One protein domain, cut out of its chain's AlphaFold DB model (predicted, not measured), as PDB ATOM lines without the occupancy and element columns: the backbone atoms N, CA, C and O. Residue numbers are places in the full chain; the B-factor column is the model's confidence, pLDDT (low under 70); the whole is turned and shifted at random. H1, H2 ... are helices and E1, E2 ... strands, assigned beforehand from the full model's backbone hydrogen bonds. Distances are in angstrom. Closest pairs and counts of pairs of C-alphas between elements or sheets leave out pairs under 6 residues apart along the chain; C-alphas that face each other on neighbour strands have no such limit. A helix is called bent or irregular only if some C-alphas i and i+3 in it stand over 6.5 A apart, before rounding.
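Overview. This is residues 128 to 247 of the 388 residues of an uncharacterized protein of Candidatus Bathyarchaeota archaeon (UniProt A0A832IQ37). A strongly twisted sheet of six strands folds back on itself, E4, E5 and E6 forming one leaf and E8 and E9 the other, with the bent strand E7 as the hinge. A small sheet, E1 to E3, lies face to face with it as the second layer of a sandwich, its strands crossed at 89 degrees, and the short helix H1 grazes both sheets. The printed part has 120 residues, with H1 first and then E1 to E9; in both sheets the strands follow chain order, all antiparallel, and the class is mostly strand. It is compact, with a radius of gyration of the C-alphas of 14.1 A and spans of 42 by 41 by 24 A.

Along the chain. Start at C-alpha 128, at (-25.716, 21.117, 10.599), and go on to H1, residues 136 to 139. E1 follows at residues 140 to 142, E2 at 147 to 152 and E3 at 155 to 160. Find C-alpha 179 at (-26.221, 21.780, 1.335), where E4 begins, residues 179 to 186, 23.3 A long. Next come E5, residues 192 to 199, 22.9 A, and E6, residues 206 to 211. E7, residues 214 to 224, is 26.9 A long and bends by 70 degrees at residue 219. E8, residues 229 to 236, is 21.6 A long, and E9, residues 239 to 246, 23.2 A long, ends at C-alpha 246, (-6.604, 42.464, 3.909).

Arrangement. In the large sheet, a meander, each strand the antiparallel neighbour of the one before, look first at the hairpin E4 and E5, where N 185 and O 193 are 2.8 A apart. In E5 and E6, N 208 and O 196 are 2.8 A apart. E7 pairs in a staggered way: residues 214 to 217 with E6, where N 216 and O 209 are 2.8 A apart, and 218 to 224 with E8, where N 233 and O 220 are 2.8 A apart. In E8 and E9, N 232 and O 243 are 2.8 A apart. E1, E2 and E3 form a second meander: N 149 and O 141 are 2.8 A apart, and so are N 150 and O 157. Between the sheets, the closest C-alphas of E3 and E7, Lys 155 and Tyr 223, are 6.0 A apart. H1 is too short for an O i to N i+4 pair, and its one O i to N i+3 pair is not within hydrogen-bond range.

Size, cuts and confidence. The two farthest C-alphas, Ala 145 and Gly 238, are 42.7 A apart, and the printed part has no cut. The link E3 to E4, residues 161 to 178, is long. Mean pLDDT of the printed part is 76.9; look for values under 70 at residues 133, 136, 164 to 179, 189 to 190 and 201 to 203.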
ATOM      1  N   PHE A 128     -26.463  21.387  11.818       78.38
ATOM      2  CA  PHE A 128     -25.716  21.117  10.599       78.38
ATOM      3  C   PHE A 128     -24.229  21.420  10.795       78.38
ATOM      4  O   PHE A 128     -23.416  20.537  10.560       78.38
ATOM      5  N   ILE A 129     -23.888  22.597  11.335       78.69
ATOM      6  CA  ILE A 129     -22.496  22.992  11.611       78.69
ATOM      7  C   ILE A 129     -21.811  22.013  12.575       78.69
ATOM      8  O   ILE A 129     -20.685  21.606  12.326       78.69
ATOM      9  N   GLU A 130     -22.489  21.589  13.648       78.81
ATOM     10  CA  GLU A 130     -21.957  20.594  14.598       78.81
ATOM     11  C   GLU A 130     -21.647  19.224  13.962       78.81
ATOM     12  O   GLU A 130     -20.883  18.453  14.536       78.81
ATOM     13  N   GLN A 131     -22.288  18.881  12.840       79.12
ATOM     14  CA  GLN A 131     -22.116  17.587  12.172       79.12
ATOM     15  C   GLN A 131     -21.073  17.615  11.052       79.12
ATOM     16  O   GLN A 131     -20.779  16.557  10.495       79.12
ATOM     17  N   LEU A 132     -20.524  18.785  10.724       77.81
ATOM     18  CA  LEU A 132     -19.383  18.873   9.826       77.81
ATOM     19  C   LEU A 132     -18.143  18.361  10.576       77.81
ATOM     20  O   LEU A 132     -17.920  18.740  11.728       77.81
ATOM     21  N   GLY A 133     -17.381  17.451   9.971       69.00
ATOM     22  CA  GLY A 133     -16.322  16.726  10.687       69.00
ATOM     23  C   GLY A 133     -15.061  16.425   9.883       69.00
ATOM     24  O   GLY A 133     -14.235  15.646  10.349       69.00
ATOM     25  N   ASP A 134     -14.919  16.998   8.692       75.56
ATOM     26  CA  ASP A 134     -13.729  16.861   7.846       75.56
ATOM     27  C   ASP A 134     -12.811  18.095   7.919       75.56
ATOM     28  O   ASP A 134     -13.125  19.095   8.564       75.56
ATOM     29  N   GLU A 135     -11.657  18.030   7.255       70.69
ATOM     30  CA  GLU A 135     -10.651  19.098   7.272       70.69
ATOM     31  C   GLU A 135     -11.192  20.430   6.720       70.69
ATOM     32  O   GLU A 135     -11.005  21.488   7.321       70.69
ATOM     33  N   ALA A 136     -11.958  20.390   5.626       66.06
ATOM     34  CA  ALA A 136     -12.567  21.587   5.043       66.06
ATOM     35  C   ALA A 136     -13.605  22.234   5.977       66.06
ATOM     36  O   ALA A 136     -13.815  23.449   5.936       66.06
ATOM     37  N   SER A 137     -14.233  21.447   6.850       71.31
ATOM     38  CA  SER A 137     -15.138  21.955   7.872       71.31
ATOM     39  C   SER A 137     -14.457  22.588   9.080       71.31
ATOM     40  O   SER A 137     -15.109  23.338   9.807       71.31
ATOM     41  N   GLU A 138     -13.147  22.402   9.276       79.94
ATOM     42  CA  GLU A 138     -12.426  23.082  10.360       79.94
ATOM     43  C   GLU A 138     -12.462  24.608  10.226       79.94
ATOM     44  O   GLU A 138     -12.326  25.320  11.225       79.94
ATOM     45  N   ILE A 139     -12.715  25.088   9.008       81.44
ATOM     46  CA  ILE A 139     -12.911  26.493   8.670       81.44
ATOM     47  C   ILE A 139     -14.141  27.065   9.372       81.44
ATOM     48  O   ILE A 139     -14.134  28.252   9.655       81.44
ATOM     49  N   VAL A 140     -15.184  26.283   9.677       83.00
ATOM     50  CA  VAL A 140     -16.436  26.791  10.264       83.00
ATOM     51  C   VAL A 140     -16.816  25.985  11.505       83.00
ATOM     52  O   VAL A 140     -17.216  24.831  11.410       83.00
ATOM     53  N   ARG A 141     -16.766  26.605  12.690       83.94
ATOM     54  CA  ARG A 141     -17.089  25.942  13.970       83.94
ATOM     55  C   ARG A 141     -18.098  26.730  14.794       83.94
ATOM     56  O   ARG A 141     -18.040  27.955  14.858       83.94
ATOM     57  N   LEU A 142     -19.004  26.041  15.484       80.94
ATOM     58  CA  LEU A 142     -19.968  26.681  16.383       80.94
ATOM     59  C   LEU A 142     -19.354  26.922  17.773       80.94
ATOM     60  O   LEU A 142     -18.774  26.014  18.363       80.94
ATOM     61  N   LYS A 143     -19.525  28.128  18.329       80.81
ATOM     62  CA  LYS A 143     -19.246  28.441  19.740       80.81
ATOM     63  C   LYS A 143     -20.525  28.356  20.578       80.81
ATOM     64  O   LYS A 143     -21.610  28.694  20.108       80.81
ATOM     65  N   GLU A 144     -20.376  28.011  21.860       72.38
ATOM     66  CA  GLU A 144     -21.484  27.866  22.828       72.38
ATOM     67  C   GLU A 144     -22.376  29.120  22.957       72.38
ATOM     68  O   GLU A 144     -23.539  29.024  23.336       72.38
ATOM     69  N   ALA A 145     -21.870  30.297  22.570       74.88
ATOM     70  CA  ALA A 145     -22.582  31.574  22.608       74.88
ATOM     71  C   ALA A 145     -23.430  31.886  21.350       74.88
ATOM     72  O   ALA A 145     -23.751  33.050  21.114       74.88
ATOM     73  N   GLY A 146     -23.740  30.898  20.499       72.50
ATOM     74  CA  GLY A 146     -24.548  31.098  19.281       72.50
ATOM     75  C   GLY A 146     -23.827  31.838  18.148       72.50
ATOM     76  O   GLY A 146     -24.455  32.279  17.189       72.50
ATOM     77  N   HIS A 147     -22.508  31.973  18.257       79.12
ATOM     78  CA  HIS A 147     -21.666  32.550  17.219       79.12
ATOM     79  C   HIS A 147     -20.912  31.456  16.480       79.12
ATOM     80  O   HIS A 147     -20.602  30.406  17.044       79.12
ATOM     81  N   VAL A 148     -20.581  31.734  15.229       83.81
ATOM     82  CA  VAL A 148     -19.813  30.842  14.374       83.81
ATOM     83  C   VAL A 148     -18.425  31.436  14.201       83.81
ATOM     84  O   VAL A 148     -18.281  32.613  13.872       83.81
ATOM     85  N   MET A 149     -17.415  30.620  14.471       86.12
ATOM     86  CA  MET A 149     -16.021  30.923  14.204       86.12
ATOM     87  C   MET A 149     -15.670  30.501  12.793       86.12
ATOM     88  O   MET A 149     -15.943  29.364  12.409       86.12
ATOM     89  N   ILE A 150     -15.045  31.413  12.060       86.12
ATOM     90  CA  ILE A 150     -14.547  31.186  10.713       86.12
ATOM     91  C   ILE A 150     -13.030  31.306  10.738       86.12
ATOM     92  O   ILE A 150     -12.512  32.391  10.991       86.12
ATOM     93  N   ASN A 151     -12.322  30.204  10.506       87.06
ATOM     94  CA  ASN A 151     -10.868  30.171  10.450       87.06
ATOM     95  C   ASN A 151     -10.393  30.254   8.995       87.06
ATOM     96  O   ASN A 151     -10.419  29.271   8.257       87.06
ATOM     97  N   LEU A 152      -9.937  31.437   8.595       85.81
ATOM     98  CA  LEU A 152      -9.400  31.698   7.267       85.81
ATOM     99  C   LEU A 152      -7.886  31.424   7.218       85.81
ATOM    100  O   LEU A 152      -7.081  32.348   7.099       85.81
ATOM    101  N   GLY A 153      -7.484  30.161   7.387       80.00
ATOM    102  CA  GLY A 153      -6.072  29.751   7.317       80.00
ATOM    103  C   GLY A 153      -5.191  30.305   8.447       80.00
ATOM    104  O   GLY A 153      -3.992  30.493   8.256       80.00
ATOM    105  N   GLY A 154      -5.782  30.600   9.607       82.00
ATOM    106  CA  GLY A 154      -5.137  31.143  10.808       82.00
ATOM    107  C   GLY A 154      -5.786  32.431  11.324       82.00
ATOM    108  O   GLY A 154      -5.637  32.760  12.501       82.00
ATOM    109  N   LYS A 155      -6.539  33.151  10.479       87.75
ATOM    110  CA  LYS A 155      -7.330  34.316  10.902       87.75
ATOM    111  C   LYS A 155      -8.711  33.870  11.360       87.75
ATOM    112  O   LYS A 155      -9.534  33.458  10.548       87.75
ATOM    113  N   GLU A 156      -8.983  34.011  12.649       87.81
ATOM    114  CA  GLU A 156     -10.302  33.738  13.213       87.81
ATOM    115  C   GLU A 156     -11.231  34.956  13.112       87.81
ATOM    116  O   GLU A 156     -10.924  36.041  13.611       87.81
ATOM    117  N   LEU A 157     -12.398  34.760  12.502       85.31
ATOM    118  CA  LEU A 157     -13.504  35.714  12.459       85.31
ATOM    119  C   LEU A 157     -14.697  35.151  13.230       85.31
ATOM    120  O   LEU A 157     -14.925  33.944  13.239       85.31
ATOM    121  N   GLN A 158     -15.480  36.022  13.860       86.25
ATOM    122  CA  GLN A 158     -16.691  35.630  14.575       86.25
ATOM    123  C   GLN A 158     -17.907  36.267  13.912       86.25
ATOM    124  O   GLN A 158     -17.973  37.485  13.763       86.25
ATOM    125  N   MET A 159     -18.879  35.441  13.545       83.94
ATOM    126  CA  MET A 159     -20.137  35.876  12.942       83.94
ATOM    127  C   MET A 159     -21.315  35.389  13.776       83.94
ATOM    128  O   MET A 159     -21.212  34.391  14.497       83.94
ATOM    129  N   ARG A 160     -22.449  36.086  13.697       79.81
ATOM    130  CA  ARG A 160     -23.687  35.542  14.255       79.81
ATOM    131  C   ARG A 160     -24.176  34.430  13.341       79.81
ATOM    132  O   ARG A 160     -24.041  34.522  12.122       79.81
ATOM    133  N   ILE A 161     -24.735  33.370  13.916       74.94
ATOM    134  CA  ILE A 161     -25.229  32.244  13.119       74.94
ATOM    135  C   ILE A 161     -26.335  32.674  12.141       74.94
ATOM    136  O   ILE A 161     -26.488  32.069  11.087       74.94
ATOM    137  N   GLU A 162     -27.071  33.741  12.456       76.31
ATOM    138  CA  GLU A 162     -28.119  34.317  11.610       76.31
ATOM    139  C   GLU A 162     -27.580  35.051  10.373       76.31
ATOM    140  O   GLU A 162     -28.322  35.224   9.405       76.31
ATOM    141  N   ASP A 163     -26.309  35.467  10.391       77.06
ATOM    142  CA  ASP A 163     -25.656  36.139   9.262       77.06
ATOM    143  C   ASP A 163     -25.176  35.129   8.206       77.06
ATOM    144  O   ASP A 163     -24.938  35.493   7.049       77.06
ATOM    145  N   LEU A 164     -25.059  33.852   8.588       68.62
ATOM    146  CA  LEU A 164     -24.773  32.773   7.657       68.62
ATOM    147  C   LEU A 164     -25.982  32.513   6.772       68.62
ATOM    148  O   LEU A 164     -27.103  32.271   7.228       68.62
ATOM    149  N   LYS A 165     -25.725  32.484   5.473       69.12
ATOM    150  CA  LYS A 165     -26.710  32.060   4.492       69.12
ATOM    151  C   LYS A 165     -26.532  30.580   4.224       69.12
ATOM    152  O   LYS A 165     -25.456  30.014   4.360       69.12
ATOM    153  N   TYR A 166     -27.606  29.949   3.814       63.00
ATOM    154  CA  TYR A 166     -27.576  28.629   3.223       63.00
ATOM    155  C   TYR A 166     -28.517  28.702   2.040       63.00
ATOM    156  O   TYR A 166     -29.613  29.262   2.130       63.00
ATOM    157  N   ASP A 167     -28.075  28.197   0.906       56.03
ATOM    158  CA  ASP A 167     -28.916  28.145  -0.273       56.03
ATOM    159  C   ASP A 167     -28.564  26.889  -1.073       56.03
ATOM    160  O   ASP A 167     -27.874  25.978  -0.610       56.03
ATOM    161  N   TYR A 168     -29.187  26.747  -2.224       51.94
ATOM    162  CA  TYR A 168     -29.430  25.491  -2.870       51.94
ATOM    163  C   TYR A 168     -28.975  25.628  -4.312       51.94
ATOM    164  O   TYR A 168     -29.707  26.136  -5.167       51.94
ATOM    165  N   ILE A 169     -27.775  25.151  -4.639       48.84
ATOM    166  CA  ILE A 169     -27.331  25.242  -6.033       48.84
ATOM    167  C   ILE A 169     -28.041  24.187  -6.877       48.84
ATOM    168  O   ILE A 169     -28.082  23.003  -6.548       48.84
ATOM    169  N   SER A 170     -28.653  24.639  -7.974       40.91
ATOM    170  CA  SER A 170     -29.112  23.774  -9.062       40.91
ATOM    171  C   SER A 170     -28.107  23.950 -10.155       40.91
ATOM    172  O   SER A 170     -28.209  24.916 -10.897       40.91
ATOM    173  N   ASN A 171     -27.147  23.047 -10.252       39.41
ATOM    174  CA  ASN A 171     -26.425  22.865 -11.496       39.41
ATOM    175  C   ASN A 171     -25.963  21.413 -11.594       39.41
ATOM    176  O   ASN A 171     -25.025  20.992 -10.929       39.41
ATOM    177  N   ALA A 172     -26.742  20.638 -12.354       34.94
ATOM    178  CA  ALA A 172     -26.386  19.820 -13.522       34.94
ATOM    179  C   ALA A 172     -24.945  19.274 -13.724       34.94
ATOM    180  O   ALA A 172     -24.568  19.006 -14.859       34.94
ATOM    181  N   GLY A 173     -24.153  19.062 -12.671       38.75
ATOM    182  CA  GLY A 173     -22.806  18.472 -12.742       38.75
ATOM    183  C   GLY A 173     -22.668  17.077 -12.121       38.75
ATOM    184  O   GLY A 173     -21.552  16.627 -11.898       38.75
ATOM    185  N   GLY A 174     -23.769  16.394 -11.791       41.22
ATOM    186  CA  GLY A 174     -23.728  15.013 -11.280       41.22
ATOM    187  C   GLY A 174     -23.533  14.854  -9.765       41.22
ATOM    188  O   GLY A 174     -23.647  13.742  -9.266       41.22
ATOM    189  N   GLN A 175     -23.347  15.939  -9.008       41.56
ATOM    190  CA  GLN A 175     -23.469  15.936  -7.543       41.56
ATOM    191  C   GLN A 175     -24.817  16.544  -7.137       41.56
ATOM    192  O   GLN A 175     -24.914  17.691  -6.707       41.56
ATOM    193  N   GLY A 176     -25.903  15.804  -7.351       37.28
ATOM    194  CA  GLY A 176     -27.205  16.207  -6.832       37.28
ATOM    195  C   GLY A 176     -27.218  16.134  -5.302       37.28
ATOM    196  O   GLY A 176     -26.938  15.076  -4.753       37.28
ATOM    197  N   GLY A 177     -27.592  17.222  -4.618       49.16
ATOM    198  CA  GLY A 177     -28.045  17.165  -3.220       49.16
ATOM    199  C   GLY A 177     -27.243  17.919  -2.155       49.16
ATOM    200  O   GLY A 177     -27.662  17.860  -1.007       49.16
ATOM    201  N   SER A 178     -26.165  18.642  -2.468       60.72
ATOM    202  CA  SER A 178     -25.371  19.321  -1.430       60.72
ATOM    203  C   SER A 178     -26.110  20.487  -0.756       60.72
ATOM    204  O   SER A 178     -26.782  21.293  -1.409       60.72
ATOM    205  N   ALA A 179     -25.968  20.568   0.567       69.94
ATOM    206  CA  ALA A 179     -26.221  21.780   1.335       69.94
ATOM    207  C   ALA A 179     -24.946  22.633   1.334       69.94
ATOM    208  O   ALA A 179     -23.845  22.102   1.167       69.94
ATOM    209  N   TYR A 180     -25.076  23.947   1.512       76.75
ATOM    210  CA  TYR A 180     -23.912  24.794   1.748       76.75
ATOM    211  C   TYR A 180     -24.150  25.838   2.828       76.75
ATOM    212  O   TYR A 180     -25.280  26.277   3.042       76.75
ATOM    213  N   LEU A 181     -23.056  26.248   3.465       78.44
ATOM    214  CA  LEU A 181     -22.969  27.445   4.295       78.44
ATOM    215  C   LEU A 181     -22.306  28.546   3.490       78.44
ATOM    216  O   LEU A 181     -21.235  28.323   2.944       78.44
ATOM    217  N   GLU A 182     -22.919  29.716   3.424       84.75
ATOM    218  CA  GLU A 182     -22.350  30.919   2.836       84.75
ATOM    219  C   GLU A 182     -22.083  31.956   3.916       84.75
ATOM    220  O   GLU A 182     -22.930  32.232   4.768       84.75
ATOM    221  N   PHE A 183     -20.907  32.561   3.826       85.75
ATOM    222  CA  PHE A 183     -20.518  33.697   4.639       85.75
ATOM    223  C   PHE A 183     -19.801  34.734   3.784       85.75
ATOM    224  O   PHE A 183     -19.155  34.417   2.782       85.75
ATOM    225  N   GLU A 184     -19.955  35.990   4.184       88.00
ATOM    226  CA  GLU A 184     -19.355  37.134   3.516       88.00
ATOM    227  C   GLU A 184     -18.276  37.729   4.417       88.00
ATOM    228  O   GLU A 184     -18.506  37.989   5.597       88.00
ATOM    229  N   VAL A 185     -17.095  37.927   3.846       86.19
ATOM    230  CA  VAL A 185     -15.940  38.526   4.501       86.19
ATOM    231  C   VAL A 185     -15.656  39.837   3.793       86.19
ATOM    232  O   VAL A 185     -15.312  39.851   2.612       86.19
ATOM    233  N   ASN A 186     -15.813  40.939   4.517       83.44
ATOM    234  CA  ASN A 186     -15.409  42.246   4.030       83.44
ATOM    235  C   ASN A 186     -13.941  42.453   4.374       83.44
ATOM    236  O   ASN A 186     -13.565  42.377   5.545       83.44
ATOM    237  N   ASP A 187     -13.126  42.691   3.354       82.38
ATOM    238  CA  ASP A 187     -11.776  43.194   3.566       82.38
ATOM    239  C   ASP A 187     -11.794  44.731   3.677       82.38
ATOM    240  O   ASP A 187     -12.793  45.397   3.381       82.38
ATOM    241  N   ILE A 188     -10.671  45.314   4.089       78.06
ATOM    242  CA  ILE A 188     -10.522  46.775   4.202       78.06
ATOM    243  C   ILE A 188     -10.633  47.506   2.857       78.06
ATOM    244  O   ILE A 188     -10.810  48.719   2.840       78.06
ATOM    245  N   SER A 189     -10.536  46.801   1.718       68.38
ATOM    246  CA  SER A 189     -10.729  47.423   0.401       68.38
ATOM    247  C   SER A 189     -12.203  47.754   0.131       68.38
ATOM    248  O   SER A 189     -12.536  48.328  -0.905       68.38
ATOM    249  N   GLY A 190     -13.100  47.387   1.056       69.88
ATOM    250  CA  GLY A 190     -14.546  47.514   0.903       69.88
ATOM    251  C   GLY A 190     -15.133  46.429   0.004       69.88
ATOM    252  O   GLY A 190     -16.302  46.510  -0.381       69.88
ATOM    253  N   LYS A 191     -14.338  45.413  -0.355       79.00
ATOM    254  CA  LYS A 191     -14.787  44.310  -1.191       79.00
ATOM    255  C   LYS A 191     -15.359  43.197  -0.320       79.00
ATOM    256  O   LYS A 191     -14.688  42.642   0.548       79.00
ATOM    257  N   ALA A 192     -16.599  42.837  -0.626       84.19
ATOM    258  CA  ALA A 192     -17.276  41.684  -0.060       84.19
ATOM    259  C   ALA A 192     -16.845  40.398  -0.780       84.19
ATOM    260  O   ALA A 192     -17.159  40.191  -1.958       84.19
ATOM    261  N   TRP A 193     -16.145  39.521  -0.070       86.44
ATOM    262  CA  TRP A 193     -15.765  38.194  -0.543       86.44
ATOM    263  C   TRP A 193     -16.734  37.155  -0.002       86.44
ATOM    264  O   TRP A 193     -16.895  37.017   1.207       86.44
ATOM    265  N   ARG A 194     -17.382  36.407  -0.893       88.81
ATOM    266  CA  ARG A 194     -18.337  35.367  -0.498       88.81
ATOM    267  C   ARG A 194     -17.699  33.999  -0.605       88.81
ATOM    268  O   ARG A 194     -17.169  33.640  -1.655       88.81
ATOM    269  N   PHE A 195     -17.804  33.236   0.466       87.19
ATOM    270  CA  PHE A 195     -17.342  31.861   0.537       87.19
ATOM    271  C   PHE A 195     -18.534  30.937   0.684       87.19
ATOM    272  O   PHE A 195     -19.524  31.309   1.315       87.19
ATOM    273  N   ARG A 196     -18.436  29.729   0.122       86.62
ATOM    274  CA  ARG A 196     -19.399  28.658   0.388       86.62
ATOM    275  C   ARG A 196     -18.696  27.372   0.790       86.62
ATOM    276  O   ARG A 196     -17.820  26.910   0.069       86.62
ATOM    277  N   LEU A 197     -19.103  26.779   1.904       84.75
ATOM    278  CA  LEU A 197     -18.697  25.438   2.315       84.75
ATOM    279  C   LEU A 197     -19.810  24.463   1.931       84.75
ATOM    280  O   LEU A 197     -20.887  24.513   2.522       84.75
ATOM    281  N   TYR A 198     -19.575  23.619   0.925       78.50
ATOM    282  CA  TYR A 198     -20.511  22.562   0.538       78.50
ATOM    283  C   TYR A 198     -20.249  21.298   1.332       78.50
ATOM    284  O   TYR A 198     -19.107  20.860   1.395       78.50
ATOM    285  N   ASP A 199     -21.321  20.663   1.790       75.62
ATOM    286  CA  ASP A 199     -21.282  19.313   2.340       75.62
ATOM    287  C   ASP A 199     -22.521  18.531   1.861       75.62
ATOM    288  O   ASP A 199     -23.646  19.045   1.796       75.62
ATOM    289  N   ASN A 200     -22.305  17.282   1.456       70.06
ATOM    290  CA  ASN A 200     -23.353  16.346   1.051       70.06
ATOM    291  C   ASN A 200     -23.533  15.170   2.029       70.06
ATOM    292  O   ASN A 200     -24.475  14.397   1.867       70.06
ATOM    293  N   GLY A 201     -22.680  15.040   3.045       68.56
ATOM    294  CA  GLY A 201     -22.718  14.023   4.089       68.56
ATOM    295  C   GLY A 201     -22.140  12.659   3.699       68.56
ATOM    296  O   GLY A 201     -22.264  11.726   4.484       68.56
ATOM    297  N   MET A 202     -21.536  12.503   2.513       65.44
ATOM    298  CA  MET A 202     -20.968  11.221   2.045       65.44
ATOM    299  C   MET A 202     -19.523  11.307   1.536       65.44
ATOM    300  O   MET A 202     -18.961  10.301   1.091       65.44
ATOM    301  N   GLY A 203     -18.953  12.505   1.504       67.38
ATOM    302  CA  GLY A 203     -17.598  12.766   1.043       67.38
ATOM    303  C   GLY A 203     -17.052  14.010   1.720       67.38
ATOM    304  O   GLY A 203     -17.722  14.588   2.570       67.38
ATOM    305  N   GLU A 204     -15.850  14.405   1.327       70.00
ATOM    306  CA  GLU A 204     -15.211  15.598   1.871       70.00
ATOM    307  C   GLU A 204     -15.973  16.857   1.459       70.00
ATOM    308  O   GLU A 204     -16.368  17.038   0.297       70.00
ATOM    309  N   SER A 205     -16.171  17.728   2.440       77.50
ATOM    310  CA  SER A 205     -16.689  19.066   2.254       77.50
ATOM    311  C   SER A 205     -15.756  19.856   1.352       77.50
ATOM    312  O   SER A 205     -14.547  19.630   1.286       77.50
ATOM    313  N   ARG A 206     -16.325  20.822   0.637       79.00
ATOM    314  CA  ARG A 206     -15.570  21.644  -0.303       79.00
ATOM    315  C   ARG A 206     -15.802  23.114  -0.036       79.00
ATOM    316  O   ARG A 206     -16.926  23.595  -0.181       79.00
ATOM    317  N   LEU A 207     -14.727  23.833   0.273       85.06
ATOM    318  CA  LEU A 207     -14.751  25.285   0.310       85.06
ATOM    319  C   LEU A 207     -14.622  25.851  -1.110       85.06
ATOM    320  O   LEU A 207     -13.794  25.419  -1.914       85.06
ATOM    321  N   VAL A 208     -15.444  26.846  -1.420       85.50
ATOM    322  CA  VAL A 208     -15.328  27.652  -2.633       85.50
ATOM    323  C   VAL A 208     -15.365  29.134  -2.300       85.50
ATOM    324  O   VAL A 208     -15.942  29.545  -1.293       85.50
ATOM    325  N   ILE A 209     -14.839  29.936  -3.215       87.25
ATOM    326  CA  ILE A 209     -14.958  31.389  -3.227       87.25
ATOM    327  C   ILE A 209     -15.745  31.832  -4.466       87.25
ATOM    328  O   ILE A 209     -15.514  31.353  -5.579       87.25
ATOM    329  N   ASP A 210     -16.705  32.735  -4.293       84.31
ATOM    330  CA  ASP A 210     -17.416  33.354  -5.409       84.31
ATOM    331  C   ASP A 210     -16.523  34.435  -6.028       84.31
ATOM    332  O   ASP A 210     -16.310  35.509  -5.462       84.31
ATOM    333  N   TYR A 211     -16.008  34.148  -7.224       74.38
ATOM    334  CA  TYR A 211     -15.228  35.100  -8.006       74.38
ATOM    335  C   TYR A 211     -15.754  35.191  -9.442       74.38
ATOM    336  O   TYR A 211     -15.761  34.214 -10.200       74.38
ATOM    337  N   GLY A 212     -16.197  36.388  -9.835       71.56
ATOM    338  CA  GLY A 212     -16.940  36.599 -11.077       71.56
ATOM    339  C   GLY A 212     -18.359  36.031 -10.976       71.56
ATOM    340  O   GLY A 212     -19.057  36.282 -10.002       71.56
ATOM    341  N   ASN A 213     -18.784  35.252 -11.976       71.12
ATOM    342  CA  ASN A 213     -20.154  34.721 -12.059       71.12
ATOM    343  C   ASN A 213     -20.278  33.244 -11.642       71.12
ATOM    344  O   ASN A 213     -21.299  32.619 -11.934       71.12
ATOM    345  N   ARG A 214     -19.229  32.635 -11.066       75.06
ATOM    346  CA  ARG A 214     -19.221  31.202 -10.727       75.06
ATOM    347  C   ARG A 214     -18.438  30.926  -9.436       75.06
ATOM    348  O   ARG A 214     -17.382  31.535  -9.262       75.06
ATOM    349  N   PRO A 215     -18.886  29.973  -8.600       82.12
ATOM    350  CA  PRO A 215     -18.121  29.526  -7.441       82.12
ATOM    351  C   PRO A 215     -16.856  28.781  -7.875       82.12
ATOM    352  O   PRO A 215     -16.906  27.966  -8.802       82.12
ATOM    353  N   ARG A 216     -15.727  29.061  -7.218       83.38
ATOM    354  CA  ARG A 216     -14.409  28.493  -7.532       83.38
ATOM    355  C   ARG A 216     -13.857  27.688  -6.359       83.38
ATOM    356  O   ARG A 216     -13.807  28.237  -5.264       83.38
ATOM    357  N   PRO A 217     -13.450  26.428  -6.568       85.12
ATOM    358  CA  PRO A 217     -12.796  25.623  -5.541       85.12
ATOM    359  C   PRO A 217     -11.598  26.339  -4.938       85.12
ATOM    360  O   PRO A 217     -10.739  26.792  -5.692       85.12
ATOM    361  N   VAL A 218     -11.571  26.435  -3.611       86.44
ATOM    362  CA  VAL A 218     -10.370  26.839  -2.880       86.44
ATOM    363  C   VAL A 218      -9.456  25.622  -2.807       86.44
ATOM    364  O   VAL A 218      -9.905  24.548  -2.416       86.44
ATOM    365  N   GLU A 219      -8.208  25.801  -3.222       86.38
ATOM    366  CA  GLU A 219      -7.162  24.776  -3.164       86.38
ATOM    367  C   GLU A 219      -6.335  24.938  -1.883       86.38
ATOM    368  O   GLU A 219      -6.063  23.963  -1.194       86.38
ATOM    369  N   GLU A 220      -5.995  26.180  -1.524       88.12
ATOM    370  CA  GLU A 220      -5.218  26.493  -0.323       88.12
ATOM    371  C   GLU A 220      -5.648  27.839   0.277       88.12
ATOM    372  O   GLU A 220      -6.085  28.757  -0.427       88.12
ATOM    373  N   MET A 221      -5.519  27.967   1.598       89.50
ATOM    374  CA  MET A 221      -5.703  29.227   2.310       89.50
ATOM    375  C   MET A 221      -4.648  29.388   3.402       89.50
ATOM    376  O   MET A 221      -4.454  28.486   4.214       89.50
ATOM    377  N   SER A 222      -4.006  30.553   3.459       89.81
ATOM    378  CA  SER A 222      -2.969  30.846   4.450       89.81
ATOM    379  C   SER A 222      -3.077  32.264   5.000       89.81
ATOM    380  O   SER A 222      -3.407  33.210   4.284       89.81
ATOM    381  N   TYR A 223      -2.796  32.408   6.294       89.50
ATOM    382  CA  TYR A 223      -2.772  33.690   6.989       89.50
ATOM    383  C   TYR A 223      -1.338  34.168   7.242       89.50
ATOM    384  O   TYR A 223      -0.534  33.476   7.869       89.50
ATOM    385  N   ASP A 224      -1.038  35.395   6.820       83.38
ATOM    386  CA  ASP A 224       0.179  36.112   7.194       83.38
ATOM    387  C   ASP A 224      -0.135  37.102   8.327       83.38
ATOM    388  O   ASP A 224      -0.679  38.188   8.109       83.38
ATOM    389  N   ALA A 225       0.255  36.735   9.551       82.12
ATOM    390  CA  ALA A 225       0.044  37.545  10.748       82.12
ATOM    391  C   ALA A 225       0.773  38.900  10.726       82.12
ATOM    392  O   ALA A 225       0.325  39.845  11.373       82.12
ATOM    393  N   ARG A 226       1.887  39.031   9.989       75.88
ATOM    394  CA  ARG A 226       2.609  40.313   9.878       75.88
ATOM    395  C   ARG A 226       1.851  41.288   8.989       75.88
ATOM    396  O   ARG A 226       1.815  42.483   9.276       75.88
ATOM    397  N   ARG A 227       1.248  40.762   7.921       73.06
ATOM    398  CA  ARG A 227       0.454  41.537   6.957       73.06
ATOM    399  C   ARG A 227      -0.996  41.723   7.396       73.06
ATOM    400  O   ARG A 227      -1.686  42.564   6.831       73.06
ATOM    401  N   ASP A 228      -1.435  40.942   8.382       82.88
ATOM    402  CA  ASP A 228      -2.841  40.727   8.716       82.88
ATOM    403  C   ASP A 228      -3.679  40.473   7.454       82.88
ATOM    404  O   ASP A 228      -4.660  41.162   7.160       82.88
ATOM    405  N   ALA A 229      -3.210  39.508   6.661       85.88
ATOM    406  CA  ALA A 229      -3.728  39.216   5.336       85.88
ATOM    407  C   ALA A 229      -3.949  37.716   5.151       85.88
ATOM    408  O   ALA A 229      -3.152  36.906   5.622       85.88
ATOM    409  N   VAL A 230      -5.011  37.356   4.439       89.69
ATOM    410  CA  VAL A 230      -5.307  35.972   4.060       89.69
ATOM    411  C   VAL A 230      -5.117  35.824   2.560       89.69
ATOM    412  O   VAL A 230      -5.775  36.516   1.785       89.69
ATOM    413  N   SER A 231      -4.255  34.902   2.149       90.56
ATOM    414  CA  SER A 231      -4.122  34.480   0.757       90.56
ATOM    415  C   SER A 231      -5.013  33.269   0.503       90.56
ATOM    416  O   SER A 231      -4.974  32.296   1.252       90.56
ATOM    417  N   VAL A 232      -5.822  33.337  -0.550       90.06
ATOM    418  CA  VAL A 232      -6.724  32.264  -0.985       90.06
ATOM    419  C   VAL A 232      -6.339  31.861  -2.399       90.06
ATOM    420  O   VAL A 232      -6.492  32.652  -3.335       90.06
ATOM    421  N   GLU A 233      -5.858  30.633  -2.554       90.44
ATOM    422  CA  GLU A 233      -5.611  30.020  -3.852       90.44
ATOM    423  C   GLU A 233      -6.866  29.287  -4.326       90.44
ATOM    424  O   GLU A 233      -7.474  28.516  -3.584       90.44
ATOM    425  N   TYR A 234      -7.275  29.526  -5.569       87.06
ATOM    426  CA  TYR A 234      -8.428  28.869  -6.171       87.06
ATOM    427  C   TYR A 234      -8.185  28.505  -7.632       87.06
ATOM    428  O   TYR A 234      -7.444  29.173  -8.360       87.06
ATOM    429  N   HIS A 235      -8.874  27.465  -8.092       79.69
ATOM    430  CA  HIS A 235      -8.760  26.993  -9.467       79.69
ATOM    431  C   HIS A 235      -9.672  27.774 -10.439       79.69
ATOM    432  O   HIS A 235     -10.892  27.871 -10.250       79.69
ATOM    433  N   ASP A 236      -9.100  28.303 -11.526       79.25
ATOM    434  CA  ASP A 236      -9.822  28.905 -12.657       79.25
ATOM    435  C   ASP A 236      -9.440  28.219 -13.984       79.25
ATOM    436  O   ASP A 236      -8.471  27.473 -14.071       79.25
ATOM    437  N   SER A 237     -10.180  28.483 -15.065       74.94
ATOM    438  CA  SER A 237      -9.969  27.855 -16.380       74.94
ATOM    439  C   SER A 237      -8.589  28.121 -16.993       74.94
ATOM    440  O   SER A 237      -8.223  27.472 -17.966       74.94
ATOM    441  N   GLY A 238      -7.846  29.096 -16.464       75.88
ATOM    442  CA  GLY A 238      -6.473  29.416 -16.861       75.88
ATOM    443  C   GLY A 238      -5.404  28.900 -15.896       75.88
ATOM    444  O   GLY A 238      -4.261  29.330 -16.017       75.88
ATOM    445  N   GLY A 239      -5.764  28.044 -14.935       80.06
ATOM    446  CA  GLY A 239      -4.890  27.599 -13.852       80.06
ATOM    447  C   GLY A 239      -5.238  28.236 -12.509       80.06
ATOM    448  O   GLY A 239      -6.268  28.903 -12.357       80.06
ATOM    449  N   ASN A 240      -4.371  28.005 -11.530       84.94
ATOM    450  CA  ASN A 240      -4.571  28.486 -10.172       84.94
ATOM    451  C   ASN A 240      -4.361  30.001 -10.094       84.94
ATOM    452  O   ASN A 240      -3.504  30.576 -10.772       84.94
ATOM    453  N   ARG A 241      -5.186  30.658  -9.284       84.38
ATOM    454  CA  ARG A 241      -5.136  32.095  -9.026       84.38
ATOM    455  C   ARG A 241      -5.121  32.332  -7.531       84.38
ATOM    456  O   ARG A 241      -5.741  31.585  -6.787       84.38
ATOM    457  N   ILE A 242      -4.466  33.410  -7.124       88.25
ATOM    458  CA  ILE A 242      -4.389  33.825  -5.728       88.25
ATOM    459  C   ILE A 242      -5.101  35.165  -5.590       88.25
ATOM    460  O   ILE A 242      -4.877  36.083  -6.382       88.25
ATOM    461  N   VAL A 243      -5.960  35.273  -4.582       86.88
ATOM    462  CA  VAL A 243      -6.489  36.552  -4.097       86.88
ATOM    463  C   VAL A 243      -6.048  36.768  -2.662       86.88
ATOM    464  O   VAL A 243      -5.890  35.813  -1.908       86.88
ATOM    465  N   THR A 244      -5.860  38.030  -2.288       86.81
ATOM    466  CA  THR A 244      -5.435  38.406  -0.939       86.81
ATOM    467  C   THR A 244      -6.501  39.284  -0.305       86.81
ATOM    468  O   THR A 244      -6.855  40.320  -0.862       86.81
ATOM    469  N   LEU A 245      -7.012  38.855   0.846       86.88
ATOM    470  CA  LEU A 245      -7.914  39.616   1.703       86.88
ATOM    471  C   LEU A 245      -7.075  40.336   2.756       86.88
ATOM    472  O   LEU A 245      -6.203  39.727   3.374       86.88
ATOM    473  N   LEU A 246      -7.344  41.619   2.972       83.38
ATOM    474  CA  LEU A 246      -6.604  42.464   3.909       83.38
ATOM    475  C   LEU A 246      -7.500  42.879   5.078       83.38
ATOM    476  O   LEU A 246      -8.611  43.358   4.859       83.38
ATOM    477  N   PHE A 247      -7.004  42.746   6.307       83.50
ATOM    478  CA  PHE A 247      -7.772  43.060   7.522       83.50
ATOM    479  C   PHE A 247      -7.227  44.251   8.317       83.50
ATOM    480  O   PHE A 247      -7.875  44.699   9.260       83.50
TER     481      PHE A 247